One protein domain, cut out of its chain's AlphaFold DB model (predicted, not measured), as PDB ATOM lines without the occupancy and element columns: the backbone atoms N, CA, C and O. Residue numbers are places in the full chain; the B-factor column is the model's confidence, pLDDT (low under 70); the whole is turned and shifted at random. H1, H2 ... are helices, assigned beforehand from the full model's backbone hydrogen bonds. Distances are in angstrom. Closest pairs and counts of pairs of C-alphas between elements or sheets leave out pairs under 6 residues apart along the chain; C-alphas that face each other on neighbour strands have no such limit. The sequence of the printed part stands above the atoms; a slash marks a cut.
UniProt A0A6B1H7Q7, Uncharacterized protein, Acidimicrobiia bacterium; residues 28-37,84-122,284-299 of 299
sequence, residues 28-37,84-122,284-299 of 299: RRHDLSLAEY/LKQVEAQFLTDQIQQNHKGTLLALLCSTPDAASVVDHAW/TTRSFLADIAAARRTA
ATOM      1  N   ARG A  28      37.528 -30.530  41.931       91.12
ATOM      2  CA  ARG A  28      37.347 -29.076  41.932       91.12
ATOM      3  C   ARG A  28      38.723 -28.415  41.857       91.12
ATOM      4  O   ARG A  28      39.517 -28.563  42.778       91.12
ATOM      5  N   ARG A  29      38.983 -27.648  40.796       85.38
ATOM      6  CA  ARG A  29      40.308 -27.049  40.531       85.38
ATOM      7  C   ARG A  29      40.489 -25.640  41.080       85.38
ATOM      8  O   ARG A  29      41.612 -25.205  41.291       85.38
ATOM      9  N   HIS A  30      39.391 -24.918  41.277       83.50
ATOM     10  CA  HIS A  30      39.424 -23.548  41.788       83.50
ATOM     11  C   HIS A  30      39.118 -23.528  43.275       83.50
ATOM     12  O   HIS A  30      38.104 -24.090  43.709       83.50
ATOM     13  N   ASP A  31      39.942 -22.814  44.038       82.12
ATOM     14  CA  ASP A  31      39.726 -22.644  45.467       82.12
ATOM     15  C   ASP A  31      38.700 -21.541  45.761       82.12
ATOM     16  O   ASP A  31      39.013 -20.394  46.058       82.12
ATOM     17  N   LEU A  32      37.430 -21.899  45.585       81.44
ATOM     18  CA  LEU A  32      36.273 -21.059  45.885       81.44
ATOM     19  C   LEU A  32      35.488 -21.637  47.053       81.44
ATOM     20  O   LEU A  32      35.236 -22.840  47.101       81.44
ATOM     21  N   SER A  33      34.988 -20.796  47.948       81.62
ATOM     22  CA  SER A  33      33.940 -21.232  48.868       81.62
ATOM     23  C   SER A  33      32.688 -21.668  48.093       81.62
ATOM     24  O   SER A  33      32.418 -21.211  46.978       81.62
ATOM     25  N   LEU A  34      31.867 -22.526  48.705       80.69
ATOM     26  CA  LEU A  34      30.605 -22.966  48.100       80.69
ATOM     27  C   LEU A  34      29.684 -21.774  47.758       80.69
ATOM     28  O   LEU A  34      29.003 -21.781  46.734       80.69
ATOM     29  N   ALA A  35      29.704 -20.719  48.580       81.25
ATOM     30  CA  ALA A  35      28.941 -19.495  48.346       81.25
ATOM     31  C   ALA A  35      29.470 -18.684  47.149       81.25
ATOM     32  O   ALA A  35      28.685 -18.152  46.363       81.25
ATOM     33  N   GLU A  36      30.791 -18.588  46.985       81.44
ATOM     34  CA  GLU A  36      31.403 -17.935  45.820       81.44
ATOM     35  C   GLU A  36      31.143 -18.706  44.536       81.44
ATOM     36  O   GLU A  36      30.857 -18.086  43.509       81.44
ATOM     37  N   TYR A  37      31.177 -20.039  44.601       82.44
ATOM     38  CA  TYR A  37      30.762 -20.866  43.481       82.44
ATOM     39  C   TYR A  37      29.316 -20.574  43.090       82.44
ATOM     40  O   TYR A  37      29.072 -20.267  41.930       82.44
ATOM     41  N   LEU A  84      30.827 -48.025  41.178       91.81
ATOM     42  CA  LEU A  84      31.735 -47.364  40.253       91.81
ATOM     43  C   LEU A  84      31.806 -48.131  38.930       91.81
ATOM     44  O   LEU A  84      32.063 -49.335  38.895       91.81
ATOM     45  N   LYS A  85      31.674 -47.405  37.822       91.62
ATOM     46  CA  LYS A  85      32.050 -47.902  36.498       91.62
ATOM     47  C   LYS A  85      33.569 -47.879  36.350       91.62
ATOM     48  O   LYS A  85      34.260 -47.063  36.957       91.62
ATOM     49  N   GLN A  86      34.096 -48.700  35.446       92.44
ATOM     50  CA  GLN A  86      35.534 -48.771  35.167       92.44
ATOM     51  C   GLN A  86      36.160 -47.395  34.865       92.44
ATOM     52  O   GLN A  86      37.204 -47.044  35.415       92.44
ATOM     53  N   VAL A  87      35.500 -46.582  34.029       93.00
ATOM     54  CA  VAL A  87      35.968 -45.230  33.672       93.00
ATOM     55  C   VAL A  87      35.978 -44.272  34.870       93.00
ATOM     56  O   VAL A  87      36.852 -43.412  34.971       93.00
ATOM     57  N   GLU A  88      35.047 -44.439  35.810       93.25
ATOM     58  CA  GLU A  88      34.969 -43.645  37.039       93.25
ATOM     59  C   GLU A  88      36.056 -44.066  38.029       93.25
ATOM     60  O   GLU A  88      36.744 -43.210  38.582       93.25
ATOM     61  N   ALA A  89      36.286 -45.371  38.185       94.75
ATOM     62  CA  ALA A  89      37.362 -45.901  39.015       94.75
ATOM     63  C   ALA A  89      38.753 -45.492  38.502       94.75
ATOM     64  O   ALA A  89      39.622 -45.128  39.302       94.75
ATOM     65  N   GLN A  90      38.962 -45.492  37.180       94.81
ATOM     66  CA  GLN A  90      40.201 -44.989  36.582       94.81
ATOM     67  C   GLN A  90      40.363 -43.488  36.833       94.81
ATOM     68  O   GLN A  90      41.412 -43.057  37.304       94.81
ATOM     69  N   PHE A  91      39.310 -42.696  36.606       95.25
ATOM     70  CA  PHE A  91      39.334 -41.260  36.881       95.25
ATOM     71  C   PHE A  91      39.695 -40.957  38.344       95.25
ATOM     72  O   PHE A  91      40.553 -40.112  38.602       95.25
ATOM     73  N   LEU A  92      39.081 -41.655  39.304       94.56
ATOM     74  CA  LEU A  92      39.377 -41.486  40.728       94.56
ATOM     75  C   LEU A  92      40.807 -41.910  41.072       94.56
ATOM     76  O   LEU A  92      41.483 -41.193  41.808       94.56
ATOM     77  N   THR A  93      41.284 -43.020  40.503       95.19
ATOM     78  CA  THR A  93      42.680 -43.463  40.650       95.19
ATOM     79  C   THR A  93      43.641 -42.360  40.215       95.19
ATOM     80  O   THR A  93      44.512 -41.968  40.992       95.19
ATOM     81  N   ASP A  94      43.447 -41.809  39.014       95.12
ATOM     82  CA  ASP A  94      44.312 -40.767  38.459       95.12
ATOM     83  C   ASP A  94      44.289 -39.504  39.328       95.12
ATOM     84  O   ASP A  94      45.330 -38.909  39.612       95.12
ATOM     85  N   GLN A  95      43.101 -39.099  39.788       95.06
ATOM     86  CA  GLN A  95      42.927 -37.944  40.665       95.06
ATOM     87  C   GLN A  95      43.632 -38.126  42.017       95.06
ATOM     88  O   GLN A  95      44.367 -37.234  42.449       95.06
ATOM     89  N   ILE A  96      43.463 -39.278  42.669       94.81
ATOM     90  CA  ILE A  96      44.110 -39.576  43.953       94.81
ATOM     91  C   ILE A  96      45.631 -39.631  43.772       94.81
ATOM     92  O   ILE A  96      46.364 -38.987  44.522       94.81
ATOM     93  N   GLN A  97      46.121 -40.335  42.751       94.44
ATOM     94  CA  GLN A  97      47.555 -40.458  42.496       94.44
ATOM     95  C   GLN A  97      48.205 -39.137  42.097       94.44
ATOM     96  O   GLN A  97      49.367 -38.909  42.422       94.44
ATOM     97  N   GLN A  98      47.487 -38.245  41.416       94.44
ATOM     98  CA  GLN A  98      48.025 -36.946  41.025       94.44
ATOM     99  C   GLN A  98      48.090 -35.959  42.198       94.44
ATOM    100  O   GLN A  98      49.098 -35.262  42.325       94.44
ATOM    101  N   ASN A  99      47.054 -35.911  43.043       94.44
ATOM    102  CA  ASN A  99      46.902 -34.887  44.087       94.44
ATOM    103  C   ASN A  99      47.394 -35.332  45.477       94.44
ATOM    104  O   ASN A  99      47.708 -34.489  46.311       94.44
ATOM    105  N   HIS A 100      47.507 -36.640  45.728       93.94
ATOM    106  CA  HIS A 100      47.915 -37.208  47.019       93.94
ATOM    107  C   HIS A 100      49.136 -38.130  46.897       93.94
ATOM    108  O   HIS A 100      49.227 -39.169  47.557       93.94
ATOM    109  N   LYS A 101      50.097 -37.742  46.049       91.38
ATOM    110  CA  LYS A 101      51.379 -38.443  45.877       91.38
ATOM    111  C   LYS A 101      52.074 -38.671  47.219       91.38
ATOM    112  O   LYS A 101      52.091 -37.788  48.069       91.38
ATOM    113  N   GLY A 102      52.658 -39.855  47.383       90.38
ATOM    114  CA  GLY A 102      53.376 -40.233  48.604       90.38
ATOM    115  C   GLY A 102      52.480 -40.665  49.767       90.38
ATOM    116  O   GLY A 102      53.002 -41.017  50.814       90.38
ATOM    117  N   THR A 103      51.152 -40.678  49.605       93.88
ATOM    118  CA  THR A 103      50.239 -41.245  50.610       93.88
ATOM    119  C   THR A 103      50.018 -42.740  50.389       93.88
ATOM    120  O   THR A 103      50.065 -43.227  49.255       93.88
ATOM    121  N   LEU A 104      49.695 -43.464  51.465       94.69
ATOM    122  CA  LEU A 104      49.357 -44.887  51.393       94.69
ATOM    123  C   LEU A 104      48.149 -45.146  50.475       94.69
ATOM    124  O   LEU A 104      48.173 -46.071  49.670       94.69
ATOM    125  N   LEU A 105      47.119 -44.292  50.541       94.50
ATOM    126  CA  LEU A 105      45.938 -44.400  49.680       94.50
ATOM    127  C   LEU A 105      46.311 -44.309  48.190       94.50
ATOM    128  O   LEU A 105      45.852 -45.125  47.395       94.50
ATOM    129  N   ALA A 106      47.155 -43.344  47.809       94.62
ATOM    130  CA  ALA A 106      47.584 -43.184  46.421       94.62
ATOM    131  C   ALA A 106      48.422 -44.367  45.919       94.62
ATOM    132  O   ALA A 106      48.247 -44.796  44.776       94.62
ATOM    133  N   LEU A 107      49.291 -44.916  46.776       94.31
ATOM    134  CA  LEU A 107      50.066 -46.116  46.460       94.31
ATOM    135  C   LEU A 107      49.141 -47.313  46.191       94.31
ATOM    136  O   LEU A 107      49.256 -47.974  45.160       94.31
ATOM    137  N   LEU A 108      48.172 -47.541  47.081       94.56
ATOM    138  CA  LEU A 108      47.257 -48.679  47.000       94.56
ATOM    139  C   LEU A 108      46.245 -48.582  45.859       94.56
ATOM    140  O   LEU A 108      45.704 -49.604  45.453       94.56
ATOM    141  N   CYS A 109      46.017 -47.404  45.271       93.75
ATOM    142  CA  CYS A 109      45.185 -47.305  44.069       93.75
ATOM    143  C   CYS A 109      45.763 -48.107  42.884       93.75
ATOM    144  O   CYS A 109      45.016 -48.495  41.987       93.75
ATOM    145  N   SER A 110      47.069 -48.400  42.861       90.00
ATOM    146  CA  SER A 110      47.664 -49.291  41.852       90.00
ATOM    147  C   SER A 110      47.350 -50.769  42.109       90.00
ATOM    148  O   SER A 110      47.202 -51.533  41.159       90.00
ATOM    149  N   THR A 111      47.192 -51.163  43.373       90.81
ATOM    150  CA  THR A 111      46.974 -52.547  43.827       90.81
ATOM    151  C   THR A 111      45.824 -52.627  44.846       90.81
ATOM    152  O   THR A 111      46.021 -53.049  45.988       90.81
ATOM    153  N   PRO A 112      44.599 -52.222  44.464       91.81
ATOM    154  CA  PRO A 112      43.519 -51.979  45.421       91.81
ATOM    155  C   PRO A 112      43.058 -53.242  46.165       91.81
ATOM    156  O   PRO A 112      42.653 -53.158  47.324       91.81
ATOM    157  N   ASP A 113      43.192 -54.424  45.555       90.69
ATOM    158  CA  ASP A 113      42.855 -55.701  46.192       90.69
ATOM    159  C   ASP A 113      43.718 -56.006  47.431       90.69
ATOM    160  O   ASP A 113      43.239 -56.673  48.350       90.69
ATOM    161  N   ALA A 114      44.943 -55.471  47.521       88.50
ATOM    162  CA  ALA A 114      45.842 -55.705  48.656       88.50
ATOM    163  C   ALA A 114      45.264 -55.199  49.991       88.50
ATOM    164  O   ALA A 114      45.529 -55.779  51.038       88.50
ATOM    165  N   ALA A 115      44.434 -54.152  49.962       87.94
ATOM    166  CA  ALA A 115      43.792 -53.625  51.165       87.94
ATOM    167  C   ALA A 115      42.601 -54.472  51.637       87.94
ATOM    168  O   ALA A 115      42.202 -54.397  52.797       87.94
ATOM    169  N   SER A 116      42.001 -55.271  50.752       83.12
ATOM    170  CA  SER A 116      40.792 -56.035  51.086       83.12
ATOM    171  C   SER A 116      41.061 -57.197  52.048       83.12
ATOM    172  O   SER A 116      40.158 -57.579  52.793       83.12
ATOM    173  N   VAL A 117      42.300 -57.694  52.074       86.62
ATOM    174  CA  VAL A 117      42.719 -58.919  52.775       86.62
ATOM    175  C   VAL A 117      43.407 -58.678  54.121       86.62
ATOM    176  O   VAL A 117      43.796 -59.644  54.768       86.62
ATOM    177  N   VAL A 118      43.566 -57.420  54.540       92.38
ATOM    178  CA  VAL A 118      44.254 -57.065  55.790       92.38
ATOM    179  C   VAL A 118      43.374 -56.236  56.718       92.38
ATOM    180  O   VAL A 118      42.626 -55.358  56.273       92.38
ATOM    181  N   ASP A 119      43.492 -56.479  58.021       91.69
ATOM    182  CA  ASP A 119      42.667 -55.812  59.027       91.69
ATOM    183  C   ASP A 119      43.241 -54.482  59.494       91.69
ATOM    184  O   ASP A 119      42.462 -53.566  59.762       91.69
ATOM    185  N   HIS A 120      44.565 -54.314  59.453       94.12
ATOM    186  CA  HIS A 120      45.217 -53.035  59.700       94.12
ATOM    187  C   HIS A 120      46.109 -52.594  58.538       94.12
ATOM    188  O   HIS A 120      46.609 -53.390  57.745       94.12
ATOM    189  N   ALA A 121      46.343 -51.283  58.450       94.62
ATOM    190  CA  ALA A 121      47.178 -50.700  57.402       94.62
ATOM    191  C   ALA A 121      48.637 -51.193  57.457       94.62
ATOM    192  O   ALA A 121      49.301 -51.269  56.430       94.62
ATOM    193  N   TRP A 122      49.148 -51.526  58.642       95.50
ATOM    194  CA  TRP A 122      50.517 -52.021  58.834       95.50
ATOM    195  C   TRP A 122      50.689 -53.519  58.561       95.50
ATOM    196  O   TRP A 122      51.821 -53.990  58.576       95.50
ATOM    197  N   THR A 284      37.555 -47.250  56.209       92.56
ATOM    198  CA  THR A 284      37.072 -46.347  55.152       92.56
ATOM    199  C   THR A 284      37.955 -46.454  53.910       92.56
ATOM    200  O   THR A 284      37.448 -46.587  52.799       92.56
ATOM    201  N   THR A 285      39.277 -46.456  54.097       93.62
ATOM    202  CA  THR A 285      40.253 -46.650  53.014       93.62
ATOM    203  C   THR A 285      40.067 -48.001  52.319       93.62
ATOM    204  O   THR A 285      40.040 -48.045  51.090       93.62
ATOM    205  N   ARG A 286      39.864 -49.087  53.081       94.44
ATOM    206  CA  ARG A 286      39.548 -50.422  52.549       94.44
ATOM    207  C   ARG A 286      38.300 -50.397  51.678       94.44
ATOM    208  O   ARG A 286      38.336 -50.951  50.587       94.44
ATOM    209  N   SER A 287      37.232 -49.733  52.127       93.12
ATOM    210  CA  SER A 287      35.998 -49.600  51.343       93.12
ATOM    211  C   SER A 287      36.255 -48.899  50.008       93.12
ATOM    212  O   SER A 287      35.873 -49.424  48.971       93.12
ATOM    213  N   PHE A 288      36.962 -47.764  50.010       92.62
ATOM    214  CA  PHE A 288      37.262 -47.035  48.770       92.62
ATOM    215  C   PHE A 288      38.081 -47.870  47.786       92.62
ATOM    216  O   PHE A 288      37.820 -47.860  46.585       92.62
ATOM    217  N   LEU A 289      39.075 -48.603  48.287       95.19
ATOM    218  CA  LEU A 289      39.904 -49.470  47.456       95.19
ATOM    219  C   LEU A 289      39.116 -50.685  46.956       95.19
ATOM    220  O   LEU A 289      39.266 -51.056  45.797       95.19
ATOM    221  N   ALA A 290      38.231 -51.258  47.772       94.56
ATOM    222  CA  ALA A 290      37.347 -52.342  47.353       94.56
ATOM    223  C   ALA A 290      36.401 -51.905  46.224       94.56
ATOM    224  O   ALA A 290      36.257 -52.644  45.251       94.56
ATOM    225  N   ASP A 291      35.836 -50.696  46.298       94.62
ATOM    226  CA  ASP A 291      34.982 -50.142  45.238       94.62
ATOM    227  C   ASP A 291      35.770 -49.958  43.928       94.62
ATOM    228  O   ASP A 291      35.304 -50.337  42.850       94.62
ATOM    229  N   ILE A 292      37.006 -49.445  44.009       95.00
ATOM    230  CA  ILE A 292      37.907 -49.318  42.848       95.00
ATOM    231  C   ILE A 292      38.265 -50.700  42.278       95.00
ATOM    232  O   ILE A 292      38.276 -50.876  41.060       95.00
ATOM    233  N   ALA A 293      38.560 -51.682  43.132       94.44
ATOM    234  CA  ALA A 293      38.899 -53.040  42.713       94.44
ATOM    235  C   ALA A 293      37.719 -53.732  42.020       94.44
ATOM    236  O   ALA A 293      37.890 -54.316  40.950       94.44
ATOM    237  N   ALA A 294      36.518 -53.631  42.593       94.31
ATOM    238  CA  ALA A 294      35.302 -54.199  42.022       94.31
ATOM    239  C   ALA A 294      35.032 -53.640  40.616       94.31
ATOM    240  O   ALA A 294      34.834 -54.414  39.681       94.31
ATOM    241  N   ALA A 295      35.139 -52.319  40.445       93.31
ATOM    242  CA  ALA A 295      34.949 -51.639  39.164       93.31
ATOM    243  C   ALA A 295      35.988 -52.003  38.089       93.31
ATOM    244  O   ALA A 295      35.725 -51.862  36.895       93.31
ATOM    245  N   ARG A 296      37.187 -52.444  38.493       90.56
ATOM    246  CA  ARG A 296      38.222 -52.928  37.566       90.56
ATOM    247  C   ARG A 296      37.992 -54.370  37.119       90.56
ATOM    248  O   ARG A 296      38.446 -54.722  36.038       90.56
ATOM    249  N   ARG A 297      37.326 -55.191  37.939       86.81
ATOM    250  CA  ARG A 297      37.054 -56.613  37.656       86.81
ATOM    251  C   ARG A 297      35.827 -56.841  36.773       86.81
ATOM    252  O   ARG A 297      35.706 -57.909  36.191       86.81
ATOM    253  N   THR A 298      34.909 -55.882  36.702       77.06
ATOM    254  CA  THR A 298      33.683 -55.960  35.888       77.06
ATOM    255  C   THR A 298      33.898 -55.649  34.398       77.06
ATOM    256  O   THR A 298      32.918 -55.568  33.659       77.06
ATOM    257  N   ALA A 299      35.151 -55.493  33.956       54.09
ATOM    258  CA  ALA A 299      35.559 -55.282  32.564       54.09
ATOM    259  C   ALA A 299      36.093 -56.571  31.928       54.09
ATOM    260  O   ALA A 299      35.823 -56.773  30.723       54.09
TER     261      ALA A 299
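AT A GLANCE: This is residues 28 to 37, 84 to 122 and 284 to 299 of the 299 residues of an uncharacterized protein of Acidimicrobiia bacterium (UniProt A0A6B1H7Q7). Two long helices, H2 and H5, form a V, meeting near Gln 86 and Ala 295; the short H3 sits at its open end, touching H2 and close to H5, the short H4 packs on H5 and is apart from H2, and residues 28 to 37, with H1, stand free. The 65 printed residues hold five named helices, H1 to H5 in order, and no named strand: all helix. The whole is loose, radius of gyration of the C-alphas 13.8 A, spanning 43 by 30 by 18 A.

IN THESE COORDINATES: H1 is residues 34 to 37, beginning at C-alpha (30.605, -22.966, 48.100). H2, 86 to 99, is 20.0 A long; H3 is 104 to 108, H4 112 to 115. H5, 284 to 297, is 20.3 A long and ends at C-alpha (37.054, -56.613, 37.656).

HOW THE PARTS SIT: H1 touches no helix. H2 touches H5 at a steep tilt of 45 degrees, opposite ways; H5 does so with residues 291 to 296 alone, closest C-alphas Gln 86 and Ala 295, 5.0 A. H2, with residues 93 to 97 alone, touches H3, closest C-alphas Gln 97 and Ala 106, 4.8 A. H4 touches H5, closest C-alphas Pro 112 and Leu 289, 4.8 A. In H2, H3 and H5 every O i to N i+4 pair is within hydrogen-bond range; H1 and H4 are too short for one.

THE WHOLE: Cuts leave gaps between C-alphas 37 and 84 of 26.7 A and between 122 and 284 of 15.1 A. Residue 299 alone is under pLDDT 70.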